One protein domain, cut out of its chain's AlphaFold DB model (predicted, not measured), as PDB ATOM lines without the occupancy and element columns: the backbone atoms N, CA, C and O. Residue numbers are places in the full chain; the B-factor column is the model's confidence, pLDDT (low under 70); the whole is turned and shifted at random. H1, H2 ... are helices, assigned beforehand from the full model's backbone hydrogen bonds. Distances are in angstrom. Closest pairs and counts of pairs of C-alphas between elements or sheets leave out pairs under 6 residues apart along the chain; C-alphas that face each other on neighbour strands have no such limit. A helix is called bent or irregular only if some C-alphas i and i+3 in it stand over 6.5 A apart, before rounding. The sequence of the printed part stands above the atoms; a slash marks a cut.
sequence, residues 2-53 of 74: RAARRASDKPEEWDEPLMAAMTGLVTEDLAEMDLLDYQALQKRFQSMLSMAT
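This is residues 2 to 53 of the 74 residues of an uncharacterized protein of Salmonella enterica I (UniProt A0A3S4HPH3). The model is a loose, flat T of helices: the long helix H4 is the crossbar, and the shorter H2 meets it partway along with the end at Thr 23, with the small H1 near the other end of H2. H3, another short helix, packs on H2 in the angle between H2 and the first part of H4. The printed part has 52 residues with four named helices, H1, H2, H3 and H4 in that order, and no named strand; the class is all helix. The whole is loose, with a radius of gyration of the C-alphas of 12.4 A, and its C-alphas span 34 by 28 by 13 A.

Start with H1, residues 4 to 7, and look across to H2, residues 15 to 23: they only just touch, with 3 pairs of C-alphas within 8 A, the closest being those of Ala 4 and Pro 17 at 5.7 A. H2 is the hub, touching three other helices. Move on to H3, residues 27 to 31, which touches H2; their closest C-alphas, those of Ala 20 and Thr 27, are 5.8 A apart. Then find H4, residues 35 to 52, which only just touches H2, with 3 pairs of C-alphas within 8 A and with its residues 41 to 45 alone. Their closest C-alphas are those of Thr 23 and Leu 41, at 6.9 A, and the two helices run the same way at a steep tilt of 63 degrees. H3 and H4 are close but not clearly touching: their closest C-alphas, those of Asp 29 and Asp 37, are 6.3 A apart. H1 is apart from H3 and from H4. Along the backbone of H2, H3 and H4 you will find every O i to N i+4 pair within hydrogen-bond range, while H1 is too short for such a pair and has its one O i to N i+3 pair within range.

Find C-alpha 4 at (55.951, 104.285, 20.264), where H1 begins; it ends at Ala 7. Next go to C-alpha 15 at (56.536, 109.052, 13.559); from there H2 runs 12.0 A to Thr 23. H3 follows from Thr 27 to Ala 31. H4 is the longest helix, with 18 residues: it runs 25.9 A from Leu 35 to C-alpha 52 at (47.257, 92.436, 1.026). No helix is bent.

The two C-alphas farthest apart, those of Asp 9 and Thr 53, are 35.6 A apart. The printed part has no cut. The links from H2 to H3 and from H3 to H4 are tight, with 3 residues each, and the link from H1 to H2 is short, with 7. The mean pLDDT of the printed part is 71.3; look in the B-factor column for values under 70 at residues 2 to 8, 22 to 23, 25, 27, 29 to 30 and 50 to 53.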
ATOM      1  N   ARG A   2      51.511 100.645  21.053       59.53
ATOM      2  CA  ARG A   2      52.050 100.587  22.440       59.53
ATOM      3  C   ARG A   2      53.569 100.806  22.561       59.53
ATOM      4  O   ARG A   2      54.008 101.267  23.605       59.53
ATOM      5  N   ALA A   3      54.347 100.472  21.528       56.00
ATOM      6  CA  ALA A   3      55.804 100.631  21.536       56.00
ATOM      7  C   ALA A   3      56.244 102.103  21.392       56.00
ATOM      8  O   ALA A   3      57.034 102.568  22.201       56.00
ATOM      9  N   ALA A   4      55.653 102.859  20.458       54.72
ATOM     10  CA  ALA A   4      55.951 104.285  20.264       54.72
ATOM     11  C   ALA A   4      55.609 105.139  21.501       54.72
ATOM     12  O   ALA A   4      56.432 105.920  21.958       54.72
ATOM     13  N   ARG A   5      54.460 104.870  22.144       57.44
ATOM     14  CA  ARG A   5      54.073 105.489  23.430       57.44
ATOM     15  C   ARG A   5      54.999 105.178  24.607       57.44
ATOM     16  O   ARG A   5      54.902 105.837  25.629       57.44
ATOM     17  N   ARG A   6      55.813 104.123  24.519       60.19
ATOM     18  CA  ARG A   6      56.840 103.814  25.526       60.19
ATOM     19  C   ARG A   6      58.179 104.472  25.207       60.19
ATOM     20  O   ARG A   6      58.996 104.579  26.111       60.19
ATOM     21  N   ALA A   7      58.407 104.842  23.948       61.09
ATOM     22  CA  ALA A   7      59.649 105.443  23.485       61.09
ATOM     23  C   ALA A   7      59.678 106.962  23.716       61.09
ATOM     24  O   ALA A   7      60.737 107.497  24.017       61.09
ATOM     25  N   SER A   8      58.527 107.639  23.634       60.19
ATOM     26  CA  SER A   8      58.410 109.062  23.965       60.19
ATOM     27  C   SER A   8      56.998 109.435  24.422       60.19
ATOM     28  O   SER A   8      56.013 108.834  23.987       60.19
ATOM     29  N   ASP A   9      56.896 110.454  25.276       71.25
ATOM     30  CA  ASP A   9      55.634 111.072  25.697       71.25
ATOM     31  C   ASP A   9      55.126 112.128  24.698       71.25
ATOM     32  O   ASP A   9      53.974 112.564  24.797       71.25
ATOM     33  N   LYS A  10      55.949 112.537  23.722       75.44
ATOM     34  CA  LYS A  10      55.572 113.536  22.717       75.44
ATOM     35  C   LYS A  10      55.025 112.870  21.452       75.44
ATOM     36  O   LYS A  10      55.739 112.078  20.841       75.44
ATOM     37  N   PRO A  11      53.798 113.210  21.016       71.00
ATOM     38  CA  PRO A  11      53.205 112.633  19.811       71.00
ATOM     39  C   PRO A  11      54.023 112.882  18.538       71.00
ATOM     40  O   PRO A  11      54.052 112.016  17.673       71.00
ATOM     41  N   GLU A  12      54.705 114.027  18.437       77.56
ATOM     42  CA  GLU A  12      55.584 114.357  17.303       77.56
ATOM     43  C   GLU A  12      56.824 113.455  17.181       77.56
ATOM     44  O   GLU A  12      57.377 113.314  16.098       77.56
ATOM     45  N   GLU A  13      57.244 112.797  18.264       77.06
ATOM     46  CA  GLU A  13      58.399 111.890  18.274       77.06
ATOM     47  C   GLU A  13      57.984 110.437  17.966       77.06
ATOM     48  O   GLU A  13      58.793 109.513  18.044       77.06
ATOM     49  N   TRP A  14      56.705 110.194  17.650       80.38
ATOM     50  CA  TRP A  14      56.202 108.846  17.375       80.38
ATOM     51  C   TRP A  14      56.348 108.421  15.920       80.38
ATOM     52  O   TRP A  14      56.291 107.219  15.662       80.38
ATOM     53  N   ASP A  15      56.539 109.355  14.991       76.75
ATOM     54  CA  ASP A  15      56.536 109.052  13.559       76.75
ATOM     55  C   ASP A  15      57.659 108.081  13.178       76.75
ATOM     56  O   ASP A  15      57.387 107.018  12.623       76.75
ATOM     57  N   GLU A  16      58.903 108.368  13.560       73.75
ATOM     58  CA  GLU A  16      60.055 107.488  13.316       73.75
ATOM     59  C   GLU A  16      59.898 106.076  13.907       73.75
ATOM     60  O   GLU A  16      59.998 105.100  13.156       73.75
ATOM     61  N   PRO A  17      59.595 105.895  15.209       75.25
ATOM     62  CA  PRO A  17      59.429 104.559  15.777       75.25
ATOM     63  C   PRO A  17      58.179 103.830  15.259       75.25
ATOM     64  O   PRO A  17      58.157 102.596  15.240       75.25
ATOM     65  N   LEU A  18      57.129 104.542  14.832       77.62
ATOM     66  CA  LEU A  18      55.978 103.923  14.169       77.62
ATOM     67  C   LEU A  18      56.338 103.440  12.765       77.62
ATOM     68  O   LEU A  18      56.001 102.305  12.426       77.62
ATOM     69  N   MET A  19      57.052 104.249  11.981       74.69
ATOM     70  CA  MET A  19      57.535 103.862  10.657       74.69
ATOM     71  C   MET A  19      58.478 102.664  10.746       74.69
ATOM     72  O   MET A  19      58.248 101.676  10.053       74.69
ATOM     73  N   ALA A  20      59.454 102.685  11.656       79.12
ATOM     74  CA  ALA A  20      60.354 101.558  11.915       79.12
ATOM     75  C   ALA A  20      59.585 100.274  12.275       79.12
ATOM     76  O   ALA A  20      59.842  99.204  11.724       79.12
ATOM     77  N   ALA A  21      58.571 100.374  13.141       77.75
ATOM     78  CA  ALA A  21      57.735  99.231  13.506       77.75
ATOM     79  C   ALA A  21      56.871  98.707  12.343       77.75
ATOM     80  O   ALA A  21      56.571  97.514  12.302       77.75
ATOM     81  N   MET A  22      56.451  99.573  11.417       69.62
ATOM     82  CA  MET A  22      55.636  99.198  10.257       69.62
ATOM     83  C   MET A  22      56.467  98.606   9.115       69.62
ATOM     84  O   MET A  22      56.014  97.682   8.443       69.62
ATOM     85  N   THR A  23      57.673  99.121   8.890       68.94
ATOM     86  CA  THR A  23      58.567  98.703   7.798       68.94
ATOM     87  C   THR A  23      59.535  97.594   8.225       68.94
ATOM     88  O   THR A  23      60.101  96.886   7.384       68.94
ATOM     89  N   GLY A  24      59.723  97.416   9.536       73.56
ATOM     90  CA  GLY A  24      60.736  96.537  10.113       73.56
ATOM     91  C   GLY A  24      62.162  97.006   9.818       73.56
ATOM     92  O   GLY A  24      63.055  96.160   9.731       73.56
ATOM     93  N   LEU A  25      62.346  98.303   9.563       69.31
ATOM     94  CA  LEU A  25      63.647  98.953   9.398       69.31
ATOM     95  C   LEU A  25      64.106  99.547  10.726       69.31
ATOM     96  O   LEU A  25      63.282  99.838  11.598       69.31
ATOM     97  N   VAL A  26      65.417  99.712  10.885       71.50
ATOM     98  CA  VAL A  26      65.973 100.410  12.044       71.50
ATOM     99  C   VAL A  26      65.765 101.912  11.839       71.50
ATOM    100  O   VAL A  26      65.734 102.403  10.715       71.50
ATOM    101  N   THR A  27      65.580 102.658  12.926       67.62
ATOM    102  CA  THR A  27      65.422 104.120  12.876       67.62
ATOM    103  C   THR A  27      66.627 104.826  12.251       67.62
ATOM    104  O   THR A  27      66.454 105.860  11.620       67.62
ATOM    105  N   GLU A  28      67.826 104.253  12.374       70.44
ATOM    106  CA  GLU A  28      69.053 104.746  11.733       70.44
ATOM    107  C   GLU A  28      68.965 104.649  10.199       70.44
ATOM    108  O   GLU A  28      69.224 105.641   9.527       70.44
ATOM    109  N   ASP A  29      68.456 103.536   9.654       69.94
ATOM    110  CA  ASP A  29      68.245 103.349   8.204       69.94
ATOM    111  C   ASP A  29      67.176 104.305   7.631       69.94
ATOM    112  O   ASP A  29      67.130 104.574   6.431       69.94
ATOM    113  N   LEU A  30      66.272 104.806   8.482       67.31
ATOM    114  CA  LEU A  30      65.272 105.810   8.106       67.31
ATOM    115  C   LEU A  30      65.849 107.233   8.135       67.31
ATOM    116  O   LEU A  30      65.473 108.055   7.299       67.31
ATOM    117  N   ALA A  31      66.738 107.522   9.087       71.00
ATOM    118  CA  ALA A  31      67.338 108.841   9.278       71.00
ATOM    119  C   ALA A  31      68.525 109.098   8.332       71.00
ATOM    120  O   ALA A  31      68.695 110.216   7.843       71.00
ATOM    121  N   GLU A  32      69.316 108.068   8.032       74.94
ATOM    122  CA  GLU A  32      70.502 108.121   7.168       74.94
ATOM    123  C   GLU A  32      70.337 107.226   5.932       74.94
ATOM    124  O   GLU A  32      71.233 106.481   5.553       74.94
ATOM    125  N   MET A  33      69.167 107.307   5.297       75.44
ATOM    126  CA  MET A  33      68.781 106.397   4.223       75.44
ATOM    127  C   MET A  33      69.720 106.489   3.014       75.44
ATOM    128  O   MET A  33      69.742 107.494   2.292       75.44
ATOM    129  N   ASP A  34      70.451 105.408   2.750       81.19
ATOM    130  CA  ASP A  34      71.212 105.257   1.522       81.19
ATOM    131  C   ASP A  34      70.351 104.646   0.392       81.19
ATOM    132  O   ASP A  34      69.163 104.330   0.535       81.19
ATOM    133  N   LEU A  35      70.933 104.519  -0.804       78.69
ATOM    134  CA  LEU A  35      70.206 103.994  -1.962       78.69
ATOM    135  C   LEU A  35      69.824 102.509  -1.804       78.69
ATOM    136  O   LEU A  35      68.830 102.067  -2.389       78.69
ATOM    137  N   LEU A  36      70.592 101.728  -1.045       79.12
ATOM    138  CA  LEU A  36      70.302 100.321  -0.770       79.12
ATOM    139  C   LEU A  36      69.166 100.191   0.244       79.12
ATOM    140  O   LEU A  36      68.262  99.374   0.034       79.12
ATOM    141  N   ASP A  37      69.150 101.037   1.268       76.19
ATOM    142  CA  ASP A  37      68.094 101.097   2.280       76.19
ATOM    143  C   ASP A  37      66.756 101.481   1.651       76.19
ATOM    144  O   ASP A  37      65.736 100.812   1.863       76.19
ATOM    145  N   TYR A  38      66.766 102.476   0.759       79.25
ATOM    146  CA  TYR A  38      65.578 102.859  -0.002       79.25
ATOM    147  C   TYR A  38      65.032 101.701  -0.855       79.25
ATOM    148  O   TYR A  38      63.823 101.447  -0.884       79.25
ATOM    149  N   GLN A  39      65.906 100.941  -1.523       81.25
ATOM    150  CA  GLN A  39      65.492  99.769  -2.305       81.25
ATOM    151  C   GLN A  39      64.933  98.645  -1.423       81.25
ATOM    152  O   GLN A  39      63.988  97.954  -1.824       81.25
ATOM    153  N   ALA A  40      65.494  98.441  -0.230       78.75
ATOM    154  CA  ALA A  40      64.990  97.472   0.736       78.75
ATOM    155  C   ALA A  40      63.597  97.871   1.246       78.75
ATOM    156  O   ALA A  40      62.695  97.025   1.284       78.75
ATOM    157  N   LEU A  41      63.389  99.155   1.551       79.12
ATOM    158  CA  LEU A  41      62.092  99.715   1.926       79.12
ATOM    159  C   LEU A  41      61.053  99.520   0.813       79.12
ATOM    160  O   LEU A  41      59.967  98.988   1.059       79.12
ATOM    161  N   GLN A  42      61.406  99.873  -0.424       80.25
ATOM    162  CA  GLN A  42      60.526  99.740  -1.585       80.25
ATOM    163  C   GLN A  42      60.076  98.285  -1.799       80.25
ATOM    164  O   GLN A  42      58.888  98.025  -2.001       80.25
ATOM    165  N   LYS A  43      60.999  97.317  -1.709       81.00
ATOM    166  CA  LYS A  43      60.682  95.884  -1.849       81.00
ATOM    167  C   LYS A  43      59.749  95.385  -0.751       81.00
ATOM    168  O   LYS A  43      58.825  94.624  -1.034       81.00
ATOM    169  N   ARG A  44      59.958  95.814   0.496       77.81
ATOM    170  CA  ARG A  44      59.092  95.439   1.626       77.81
ATOM    171  C   ARG A  44      57.681  95.987   1.456       77.81
ATOM    172  O   ARG A  44      56.721  95.251   1.668       77.81
ATOM    173  N   PHE A  45      57.551  97.229   0.996       76.88
ATOM    174  CA  PHE A  45      56.248  97.827   0.714       76.88
ATOM    175  C   PHE A  45      55.507  97.085  -0.412       76.88
ATOM    176  O   PHE A  45      54.338  96.733  -0.257       76.88
ATOM    177  N   GLN A  46      56.200  96.742  -1.504       77.94
ATOM    178  CA  GLN A  46      55.640  95.921  -2.589       77.94
ATOM    179  C   GLN A  46      55.222  94.523  -2.116       77.94
ATOM    180  O   GLN A  46      54.151  94.039  -2.488       77.94
ATOM    181  N   SER A  47      56.029  93.879  -1.269       73.75
ATOM    182  CA  SER A  47      55.696  92.578  -0.681       73.75
ATOM    183  C   SER A  47      54.464  92.658   0.224       73.75
ATOM    184  O   SER A  47      53.619  91.767   0.178       73.75
ATOM    185  N   MET A  48      54.335  93.721   1.022       71.19
ATOM    186  CA  MET A  48      53.179  93.936   1.893       71.19
ATOM    187  C   MET A  48      51.899  94.180   1.079       71.19
ATOM    188  O   MET A  48      50.868  93.584   1.380       71.19
ATOM    189  N   LEU A  49      51.969  94.967   0.001       73.06
ATOM    190  CA  LEU A  49      50.856  95.164  -0.940       73.06
ATOM    191  C   LEU A  49      50.465  93.871  -1.669       73.06
ATOM    192  O   LEU A  49      49.281  93.612  -1.884       73.06
ATOM    193  N   SER A  50      51.449  93.036  -2.008       63.66
ATOM    194  CA  SER A  50      51.221  91.745  -2.670       63.66
ATOM    195  C   SER A  50      50.576  90.720  -1.732       63.66
ATOM    196  O   SER A  50      49.765  89.922  -2.180       63.66
ATOM    197  N   MET A  51      50.881  90.762  -0.429       56.94
ATOM    198  CA  MET A  51      50.183  89.962   0.590       56.94
ATOM    199  C   MET A  51      48.790  90.506   0.936       56.94
ATOM    200  O   MET A  51      47.928  89.735   1.343       56.94
ATOM    201  N   ALA A  52      48.563  91.815   0.797       53.22
ATOM    202  CA  ALA A  52      47.257  92.436   1.026       53.22
ATOM    203  C   ALA A  52      46.277  92.220  -0.142       53.22
ATOM    204  O   ALA A  52      45.068  92.372   0.031       53.22
ATOM    205  N   THR A  53      46.793  91.854  -1.317       43.81
ATOM    206  CA  THR A  53      45.998  91.588  -2.516       43.81
ATOM    207  C   THR A  53      45.767  90.083  -2.666       43.81
ATOM    208  O   THR A  53      46.500  89.394  -3.372       43.81
TER     209      THR A  53